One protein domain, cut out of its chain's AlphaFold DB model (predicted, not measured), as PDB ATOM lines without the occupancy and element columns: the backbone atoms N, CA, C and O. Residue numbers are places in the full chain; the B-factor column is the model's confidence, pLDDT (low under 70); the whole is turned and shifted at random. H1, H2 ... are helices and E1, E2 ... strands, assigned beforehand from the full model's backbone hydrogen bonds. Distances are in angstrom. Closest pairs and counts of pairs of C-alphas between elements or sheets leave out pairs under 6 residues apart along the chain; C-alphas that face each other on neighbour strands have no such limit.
ATOM      1  N   ALA A   3     222.096 168.200 203.208       68.94
ATOM      2  CA  ALA A   3     220.853 167.627 202.694       68.94
ATOM      3  C   ALA A   3     219.641 168.553 202.887       68.94
ATOM      4  O   ALA A   3     218.906 168.806 201.944       68.94
ATOM      5  N   LEU A   4     219.459 169.144 204.075       71.19
ATOM      6  CA  LEU A   4     218.309 170.013 204.380       71.19
ATOM      7  C   LEU A   4     218.259 171.294 203.533       71.19
ATOM      8  O   LEU A   4     217.178 171.730 203.141       71.19
ATOM      9  N   ASN A   5     219.417 171.882 203.214       72.19
ATOM     10  CA  ASN A   5     219.476 173.039 202.317       72.19
ATOM     11  C   ASN A   5     219.081 172.667 200.880       72.19
ATOM     12  O   ASN A   5     218.557 173.513 200.160       72.19
ATOM     13  N   GLU A   6     219.275 171.409 200.468       78.62
ATOM     14  CA  GLU A   6     218.797 170.932 199.169       78.62
ATOM     15  C   GLU A   6     217.268 170.867 199.116       78.62
ATOM     16  O   GLU A   6     216.704 171.162 198.067       78.62
ATOM     17  N   PHE A   7     216.594 170.542 200.227       76.94
ATOM     18  CA  PHE A   7     215.127 170.560 200.322       76.94
ATOM     19  C   PHE A   7     214.565 171.985 200.285       76.94
ATOM     20  O   PHE A   7     213.579 172.228 199.594       76.94
ATOM     21  N   ALA A   8     215.232 172.937 200.947       72.50
ATOM     22  CA  ALA A   8     214.808 174.339 200.992       72.50
ATOM     23  C   ALA A   8     214.729 174.997 199.598       72.50
ATOM     24  O   ALA A   8     213.918 175.884 199.346       72.50
ATOM     25  N   GLY A   9     215.573 174.545 198.665       71.25
ATOM     26  CA  GLY A   9     215.604 175.044 197.290       71.25
ATOM     27  C   GLY A   9     214.615 174.377 196.327       71.25
ATOM     28  O   GLY A   9     214.545 174.792 195.172       71.25
ATOM     29  N   ARG A  10     213.873 173.338 196.747       74.44
ATOM     30  CA  ARG A  10     213.031 172.517 195.846       74.44
ATOM     31  C   ARG A  10     211.576 172.985 195.739       74.44
ATOM     32  O   ARG A  10     210.813 172.390 194.985       74.44
ATOM     33  N   GLY A  11     211.195 174.045 196.452       75.94
ATOM     34  CA  GLY A  11     209.828 174.568 196.460       75.94
ATOM     35  C   GLY A  11     208.967 173.979 197.586       75.94
ATOM     36  O   GLY A  11     209.512 173.566 198.608       75.94
ATOM     37  N   PRO A  12     207.627 173.987 197.455       83.56
ATOM     38  CA  PRO A  12     206.729 173.558 198.523       83.56
ATOM     39  C   PRO A  12     206.847 172.048 198.757       83.56
ATOM     40  O   PRO A  12     206.558 171.248 197.866       83.56
ATOM     41  N   LEU A  13     207.256 171.669 199.964       88.81
ATOM     42  CA  LEU A  13     207.343 170.285 200.419       88.81
ATOM     43  C   LEU A  13     206.077 169.919 201.190       88.81
ATOM     44  O   LEU A  13     205.288 170.779 201.596       88.81
ATOM     45  N   LYS A  14     205.901 168.625 201.440       91.88
ATOM     46  CA  LYS A  14     204.878 168.129 202.361       91.88
ATOM     47  C   LYS A  14     205.493 167.250 203.426       91.88
ATOM     48  O   LYS A  14     206.470 166.548 203.183       91.88
ATOM     49  N   CYS A  15     204.902 167.256 204.605       93.25
ATOM     50  CA  CYS A  15     205.198 166.272 205.625       93.25
ATOM     51  C   CYS A  15     204.747 164.887 205.131       93.25
ATOM     52  O   CYS A  15     203.653 164.726 204.596       93.25
ATOM     53  N   LYS A  16     205.601 163.879 205.274       93.62
ATOM     54  CA  LYS A  16     205.377 162.495 204.831       93.62
ATOM     55  C   LYS A  16     205.126 161.561 206.006       93.62
ATOM     56  O   LYS A  16     204.300 160.655 205.919       93.62
ATOM     57  N   ARG A  17     205.855 161.770 207.102       94.44
ATOM     58  CA  ARG A  17     205.744 161.019 208.356       94.44
ATOM     59  C   ARG A  17     205.513 162.005 209.492       94.44
ATOM     60  O   ARG A  17     206.161 163.045 209.484       94.44
ATOM     61  N   PRO A  18     204.638 161.683 210.453       95.81
ATOM     62  CA  PRO A  18     204.368 162.594 211.547       95.81
ATOM     63  C   PRO A  18     205.579 162.755 212.471       95.81
ATOM     64  O   PRO A  18     206.339 161.801 212.648       95.81
ATOM     65  N   PHE A  19     205.730 163.946 213.053       95.56
ATOM     66  CA  PHE A  19     206.732 164.266 214.077       95.56
ATOM     67  C   PHE A  19     206.313 165.505 214.882       95.56
ATOM     68  O   PHE A  19     205.443 166.269 214.452       95.56
ATOM     69  N   VAL A  20     206.933 165.708 216.044       95.81
ATOM     70  CA  VAL A  20     206.741 166.888 216.892       95.81
ATOM     71  C   VAL A  20     207.981 167.775 216.838       95.81
ATOM     72  O   VAL A  20     209.105 167.311 217.031       95.81
ATOM     73  N   ASP A  21     207.784 169.062 216.566       94.88
ATOM     74  CA  ASP A  21     208.882 170.027 216.533       94.88
ATOM     75  C   ASP A  21     209.241 170.575 217.926       94.88
ATOM     76  O   ASP A  21     208.606 170.270 218.939       94.88
ATOM     77  N   PHE A  22     210.289 171.397 217.996       94.31
ATOM     78  CA  PHE A  22     210.745 172.021 219.240       94.31
ATOM     79  C   PHE A  22     209.680 172.905 219.913       94.31
ATOM     80  O   PHE A  22     209.699 173.074 221.131       94.31
ATOM     81  N   ASP A  23     208.749 173.462 219.139       93.69
ATOM     82  CA  ASP A  23     207.662 174.307 219.637       93.69
ATOM     83  C   ASP A  23     206.454 173.505 220.131       93.69
ATOM     84  O   ASP A  23     205.502 174.080 220.663       93.69
ATOM     85  N   GLY A  24     206.491 172.178 219.985       93.94
ATOM     86  CA  GLY A  24     205.384 171.291 220.310       93.94
ATOM     87  C   GLY A  24     204.310 171.235 219.224       93.94
ATOM     88  O   GLY A  24     203.227 170.702 219.482       93.94
ATOM     89  N   ASN A  25     204.571 171.760 218.020       94.94
ATOM     90  CA  ASN A  25     203.663 171.584 216.894       94.94
ATOM     91  C   ASN A  25     203.751 170.145 216.391       94.94
ATOM     92  O   ASN A  25     204.838 169.594 216.212       94.94
ATOM     93  N   ILE A  26     202.587 169.557 216.130       95.25
ATOM     94  CA  ILE A  26     202.479 168.221 215.557       95.25
ATOM     95  C   ILE A  26     202.332 168.376 214.049       95.25
ATOM     96  O   ILE A  26     201.347 168.943 213.583       95.25
ATOM     97  N   TRP A  27     203.290 167.834 213.309       95.06
ATOM     98  CA  TRP A  27     203.261 167.767 211.855       95.06
ATOM     99  C   TRP A  27     202.665 166.430 211.427       95.06
ATOM    100  O   TRP A  27     203.104 165.380 211.891       95.06
ATOM    101  N   LEU A  28     201.672 166.450 210.545       96.75
ATOM    102  CA  LEU A  28     200.963 165.275 210.039       96.75
ATOM    103  C   LEU A  28     201.235 165.060 208.543       96.75
ATOM    104  O   LEU A  28     201.525 166.014 207.823       96.75
ATOM    105  N   PRO A  29     201.114 163.820 208.033       95.44
ATOM    106  CA  PRO A  29     201.265 163.554 206.607       95.44
ATOM    107  C   PRO A  29     200.343 164.434 205.748       95.44
ATOM    108  O   PRO A  29     199.130 164.457 205.945       95.44
ATOM    109  N   GLY A  30     200.926 165.125 204.772       91.44
ATOM    110  CA  GLY A  30     200.264 166.091 203.900       91.44
ATOM    111  C   GLY A  30     200.407 167.550 204.339       91.44
ATOM    112  O   GLY A  30     200.163 168.424 203.504       91.44
ATOM    113  N   ASP A  31     200.835 167.824 205.578       94.00
ATOM    114  CA  ASP A  31     201.009 169.198 206.056       94.00
ATOM    115  C   ASP A  31     202.068 169.943 205.237       94.00
ATOM    116  O   ASP A  31     203.102 169.365 204.883       94.00
ATOM    117  N   PRO A  32     201.834 171.225 204.911       90.25
ATOM    118  CA  PRO A  32     202.739 171.987 204.070       90.25
ATOM    119  C   PRO A  32     204.033 172.304 204.818       90.25
ATOM    120  O   PRO A  32     204.026 172.966 205.851       90.25
ATOM    121  N   LEU A  33     205.160 171.897 204.243       88.94
ATOM    122  CA  LEU A  33     206.491 172.248 204.712       88.94
ATOM    123  C   LEU A  33     207.131 173.152 203.667       88.94
ATOM    124  O   LEU A  33     207.547 172.713 202.600       88.94
ATOM    125  N   GLN A  34     207.194 174.444 203.953       86.44
ATOM    126  CA  GLN A  34     207.809 175.405 203.049       86.44
ATOM    127  C   GLN A  34     208.850 176.190 203.819       86.44
ATOM    128  O   GLN A  34     208.516 176.894 204.761       86.44
ATOM    129  N   PHE A  35     210.107 176.062 203.422       87.75
ATOM    130  CA  PHE A  35     211.210 176.828 203.976       87.75
ATOM    131  C   PHE A  35     212.207 177.114 202.859       87.75
ATOM    132  O   PHE A  35     212.436 176.278 201.994       87.75
ATOM    133  N   THR A  36     212.789 178.304 202.869       86.69
ATOM    134  CA  THR A  36     213.741 178.788 201.863       86.69
ATOM    135  C   THR A  36     215.177 178.752 202.372       86.69
ATOM    136  O   THR A  36     216.123 178.823 201.592       86.69
ATOM    137  N   THR A  37     215.375 178.657 203.688       87.69
ATOM    138  CA  THR A  37     216.698 178.625 204.318       87.69
ATOM    139  C   THR A  37     216.650 177.867 205.638       87.69
ATOM    140  O   THR A  37     215.656 177.918 206.362       87.69
ATOM    141  N   VAL A  38     217.759 177.201 205.968       87.56
ATOM    142  CA  VAL A  38     217.981 176.573 207.272       87.56
ATOM    143  C   VAL A  38     219.151 177.256 207.973       87.56
ATOM    144  O   VAL A  38     220.285 177.238 207.489       87.56
ATOM    145  N   GLN A  39     218.892 177.842 209.140       88.62
ATOM    146  CA  GLN A  39     219.938 178.320 210.038       88.62
ATOM    147  C   GLN A  39     220.392 177.164 210.926       88.62
ATOM    148  O   GLN A  39     219.615 176.597 211.694       88.62
ATOM    149  N   SER A  40     221.665 176.794 210.794       82.56
ATOM    150  CA  SER A  40     222.273 175.764 211.640       82.56
ATOM    151  C   SER A  40     222.510 176.319 213.048       82.56
ATOM    152  O   SER A  40     223.045 177.415 213.194       82.56
ATOM    153  N   GLY A  41     222.128 175.557 214.071       83.25
ATOM    154  CA  GLY A  41     222.212 175.929 215.482       83.25
ATOM    155  C   GLY A  41     221.525 174.877 216.353       83.25
ATOM    156  O   GLY A  41     221.144 173.823 215.844       83.25
ATOM    157  N   ASP A  42     221.363 175.168 217.643       85.25
ATOM    158  CA  ASP A  42     220.524 174.389 218.560       85.25
ATOM    159  C   ASP A  42     219.518 175.356 219.223       85.25
ATOM    160  O   ASP A  42     219.918 176.143 220.087       85.25
ATOM    161  N   PRO A  43     218.252 175.405 218.761       88.50
ATOM    162  CA  PRO A  43     217.663 174.614 217.672       88.50
ATOM    163  C   PRO A  43     218.151 175.014 216.270       88.50
ATOM    164  O   PRO A  43     218.502 176.168 216.014       88.50
ATOM    165  N   ALA A  44     218.095 174.068 215.332       90.62
ATOM    166  CA  ALA A  44     218.136 174.352 213.904       90.62
ATOM    167  C   ALA A  44     216.810 175.007 213.492       90.62
ATOM    168  O   ALA A  44     215.735 174.489 213.801       90.62
ATOM    169  N   VAL A  45     216.881 176.147 212.804       91.00
ATOM    170  CA  VAL A  45     215.708 176.974 212.482       91.00
ATOM    171  C   VAL A  45     215.465 176.982 210.981       91.00
ATOM    172  O   VAL A  45     216.325 177.392 210.202       91.00
ATOM    173  N   PHE A  46     214.271 176.567 210.581       90.62
ATOM    174  CA  PHE A  46     213.800 176.564 209.203       90.62
ATOM    175  C   PHE A  46     212.948 177.806 208.975       90.62
ATOM    176  O   PHE A  46     212.010 178.075 209.730       90.62
ATOM    177  N   ILE A  47     213.293 178.576 207.947       90.25
ATOM    178  CA  ILE A  47     212.720 179.898 207.697       90.25
ATOM    179  C   ILE A  47     211.999 179.892 206.361       90.25
ATOM    180  O   ILE A  47     212.561 179.439 205.366       90.25
ATOM    181  N   ASN A  48     210.785 180.436 206.337       88.88
ATOM    182  CA  ASN A  48     210.060 180.784 205.122       88.88
ATOM    183  C   ASN A  48     209.965 182.306 205.011       88.88
ATOM    184  O   ASN A  48     209.342 182.940 205.865       88.88
ATOM    185  N   ASP A  49     210.601 182.881 203.990       85.44
ATOM    186  CA  ASP A  49     210.777 184.328 203.798       85.44
ATOM    187  C   ASP A  49     211.424 185.034 205.003       85.44
ATOM    188  O   ASP A  49     212.632 185.265 205.029       85.44
ATOM    189  N   VAL A  50     210.621 185.372 206.014       85.81
ATOM    190  CA  VAL A  50     211.029 186.080 207.238       85.81
ATOM    191  C   VAL A  50     210.576 185.385 208.525       85.81
ATOM    192  O   VAL A  50     210.927 185.835 209.614       85.81
ATOM    193  N   ALA A  51     209.798 184.304 208.428       87.56
ATOM    194  CA  ALA A  51     209.213 183.618 209.575       87.56
ATOM    195  C   ALA A  51     209.907 182.278 209.840       87.56
ATOM    196  O   ALA A  51     210.117 181.490 208.920       87.56
ATOM    197  N   ALA A  52     210.217 182.000 211.107       89.25
ATOM    198  CA  ALA A  52     210.574 180.653 211.537       89.25
ATOM    199  C   ALA A  52     209.316 179.776 211.492       89.25
ATOM    200  O   ALA A  52     208.328 180.087 212.156       89.25
ATOM    201  N   VAL A  53     209.354 178.714 210.693       90.81
ATOM    202  CA  VAL A  53     208.205 177.824 210.461       90.81
ATOM    203  C   VAL A  53     208.397 176.439 211.061       90.81
ATOM    204  O   VAL A  53     207.417 175.746 211.284       90.81
ATOM    205  N   LEU A  54     209.641 176.039 211.319       92.00
ATOM    206  CA  LEU A  54     209.975 174.761 211.935       92.00
ATOM    207  C   LEU A  54     211.275 174.915 212.733       92.00
ATOM    208  O   LEU A  54     212.221 175.570 212.284       92.00
ATOM    209  N   ARG A  55     211.330 174.313 213.922       94.00
ATOM    210  CA  ARG A  55     212.525 174.268 214.770       94.00
ATOM    211  C   ARG A  55     212.785 172.845 215.231       94.00
ATOM    212  O   ARG A  55     211.877 172.194 215.729       94.00
ATOM    213  N   LEU A  56     214.018 172.379 215.069       93.44
ATOM    214  CA  LEU A  56     214.423 171.022 215.435       93.44
ATOM    215  C   LEU A  56     215.693 171.068 216.287       93.44
ATOM    216  O   LEU A  56     216.643 171.764 215.928       93.44
ATOM    217  N   ILE A  57     215.731 170.325 217.390       92.88
ATOM    218  CA  ILE A  57     216.935 170.154 218.216       92.88
ATOM    219  C   ILE A  57     217.579 168.796 217.946       92.88
ATOM    220  O   ILE A  57     216.897 167.793 217.766       92.88
ATOM    221  N   ALA A  58     218.911 168.748 217.941       89.56
ATOM    222  CA  ALA A  58     219.639 167.496 217.712       89.56
ATOM    223  C   ALA A  58     219.718 166.610 218.970       89.56
ATOM    224  O   ALA A  58     220.138 165.459 218.896       89.56
ATOM    225  N   THR A  59     219.366 167.156 220.136       90.94
ATOM    226  CA  THR A  59     219.384 166.441 221.422       90.94
ATOM    227  C   THR A  59     218.124 165.609 221.667       90.94
ATOM    228  O   THR A  59     218.160 164.700 222.495       90.94
ATOM    229  N   ASP A  60     217.039 165.880 220.939       93.81
ATOM    230  CA  ASP A  60     215.844 165.041 220.929       93.81
ATOM    231  C   ASP A  60     215.981 163.916 219.893       93.81
ATOM    232  O   ASP A  60     216.459 164.129 218.778       93.81
ATOM    233  N   VAL A  61     215.570 162.701 220.268       90.88
ATOM    234  CA  VAL A  61     215.755 161.498 219.441       90.88
ATOM    235  C   VAL A  61     214.935 161.563 218.153       90.88
ATOM    236  O   VAL A  61     215.451 161.212 217.092       90.88
ATOM    237  N   GLU A  62     213.681 162.012 218.226       91.88
ATOM    238  CA  GLU A  62     212.793 162.077 217.063       91.88
ATOM    239  C   GLU A  62     213.233 163.202 216.123       91.88
ATOM    240  O   GLU A  62     213.430 162.981 214.929       91.88
ATOM    241  N   GLN A  63     213.484 164.394 216.666       93.19
ATOM    242  CA  GLN A  63     213.898 165.558 215.879       93.19
ATOM    243  C   GLN A  63     215.292 165.374 215.266       93.19
ATOM    244  O   GLN A  63     215.536 165.811 214.137       93.19
ATOM    245  N   SER A  64     216.195 164.662 215.948       92.06
ATOM    246  CA  SER A  64     217.482 164.274 215.373       92.06
ATOM    247  C   SER A  64     217.334 163.312 214.190       92.06
ATOM    248  O   SER A  64     218.162 163.377 213.280       92.06
ATOM    249  N   GLU A  65     216.324 162.430 214.161       92.69
ATOM    250  CA  GLU A  65     216.061 161.569 212.996       92.69
ATOM    251  C   GLU A  65     215.615 162.413 211.797       92.69
ATOM    252  O   GLU A  65     216.132 162.222 210.696       92.69
ATOM    253  N   VAL A  66     214.743 163.405 212.020       91.81
ATOM    254  CA  VAL A  66     214.304 164.350 210.976       91.81
ATOM    255  C   VAL A  66     215.494 165.112 210.387       91.81
ATOM    256  O   VAL A  66     215.610 165.249 209.170       91.81
ATOM    257  N   LEU A  67     216.412 165.583 211.237       89.25
ATOM    258  CA  LEU A  67     217.615 166.298 210.802       89.25
ATOM    259  C   LEU A  67     218.605 165.401 210.039       89.25
ATOM    260  O   LEU A  67     219.287 165.880 209.130       89.25
ATOM    261  N   ALA A  68     218.707 164.125 210.417       89.94
ATOM    262  CA  ALA A  68     219.634 163.169 209.818       89.94
ATOM    263  C   ALA A  68     219.108 162.542 208.517       89.94
ATOM    264  O   ALA A  68     219.910 162.246 207.633       89.94
ATOM    265  N   GLN A  69     217.793 162.332 208.412       90.56
ATOM    266  CA  GLN A  69     217.126 161.634 207.306       90.56
ATOM    267  C   GLN A  69     215.866 162.391 206.835       90.56
ATOM    268  O   GLN A  69     214.752 161.853 206.895       90.56
ATOM    269  N   PRO A  70     215.997 163.649 206.375       89.12
ATOM    270  CA  PRO A  70     214.857 164.466 205.963       89.12
ATOM    271  C   PRO A  70     213.992 163.840 204.867       89.12
ATOM    272  O   PRO A  70     212.791 164.067 204.842       89.12
ATOM    273  N   GLU A  71     214.541 163.000 203.995       88.69
ATOM    274  CA  GLU A  71     213.813 162.282 202.941       88.69
ATOM    275  C   GLU A  71     212.746 161.300 203.462       88.69
ATOM    276  O   GLU A  71     211.833 160.901 202.727       88.69
ATOM    277  N   LEU A  72     212.844 160.889 204.731       91.12
ATOM    278  CA  LEU A  72     211.824 160.065 205.376       91.12
ATOM    279  C   LEU A  72     210.613 160.898 205.806       91.12
ATOM    280  O   LEU A  72     209.505 160.362 205.862       91.12
ATOM    281  N   TYR A  73     210.820 162.185 206.085       92.62
ATOM    282  CA  TYR A  73     209.828 163.087 206.666       92.62
ATOM    283  C   TYR A  73     209.311 164.128 205.681       92.62
ATOM    284  O   TYR A  73     208.185 164.588 205.840       92.62
ATOM    285  N   PHE A  74     210.088 164.483 204.664       90.75
ATOM    286  CA  PHE A  74     209.767 165.518 203.692       90.75
ATOM    287  C   PHE A  74     209.539 164.882 202.323       90.75
ATOM    288  O   PHE A  74     210.413 164.242 201.737       90.75
ATOM    289  N   GLU A  75     208.335 165.069 201.802       89.56
ATOM    290  CA  GLU A  75     207.957 164.731 200.443       89.56
ATOM    291  C   GLU A  75     208.276 165.912 199.522       89.56
ATOM    292  O   GLU A  75     207.765 167.021 199.696       89.56
ATOM    293  N   LEU A  76     209.145 165.659 198.541       82.50
ATOM    294  CA  LEU A  76     209.432 166.590 197.456       82.50
ATOM    295  C   LEU A  76     208.240 166.641 196.487       82.50
ATOM    296  O   LEU A  76     207.651 165.592 196.206       82.50
TER     297      LEU A  76
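This is residues 3 to 76 of the 81 residues of an uncharacterized protein of Rhodospirillales bacterium 12-71-4 (UniProt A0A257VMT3). What does the model look like? A small sheet, E2 E3 E4, makes one wall; H1 packs on it by E2, H2 grazes it where E4 ends, and the long stretch of residues 16 to 36 folds back on itself before leading into E2. Away from that sheet, short E1 is tied by antiparallel pairings to residues 32 to 33 of this stretch and to residues 74 to 75, which follow H3. What is it made of? The 74 printed residues hold three named helices and four named strands, in the order H1 E1 E2 E3 E4 H2 H3; the class is mixed, helices and strands, with 35 residues in named elements, under half. The antiparallel sheet, in the order E2 E3 E4, is a meander, each strand the antiparallel neighbour of the one before. How compact is it? It is compact and rounded, with a radius of gyration of the C-alphas of 10.8 A and spans of 28 by 24 by 21 A.

How is the sheet joined? E2, residues 37 to 39, and E3, residues 44 to 48, form a hairpin, with N 39 and O 45 2.8 A apart, within hydrogen-bond range. E3 and E4, residues 51 to 56, form another, with N 46 and O 54 at 2.8 A. Where are the helices? H1, residues 3 to 8, is on the sheet at a height of 7.9 A; its closest C-alphas with E2 are Ala 8 and Thr 37, 5.7 A apart. H2, residues 61 to 68, only grazes the sheet; its closest C-alphas with E4 are Gln 63 and Leu 56, 5.5 A apart. H3, residues 70 to 73, is not on the sheet and is close to but not clearly touching H2, with the C-alphas of Tyr 73 and Val 66 closest at 6.3 A. What of the helix backbones? Every O i to N i+4 pair is within hydrogen-bond range in H1 and H2, and H3 is too short for one.

Where does the printed part begin? H1 starts at C-alpha 3, (220.853, 167.627, 202.694), and E1, residues 13 to 15, follows. Which elements are longer? E3 measures 13.6 A, E4 14.8 A and H2 10.5 A from first to last C-alpha. Where does H3 end? It ends at C-alpha 73, (209.828, 163.087, 206.666).

How far does it reach? The two C-alphas farthest apart, those of Asp 49 and Val 61, are 28.1 A apart. Are there cuts or long links? The printed part has no cut, and the link from E1 to E2, with 21 residues, is long. Where is confidence low? The mean pLDDT of the printed part is 88.7, and residue 3 is under 70.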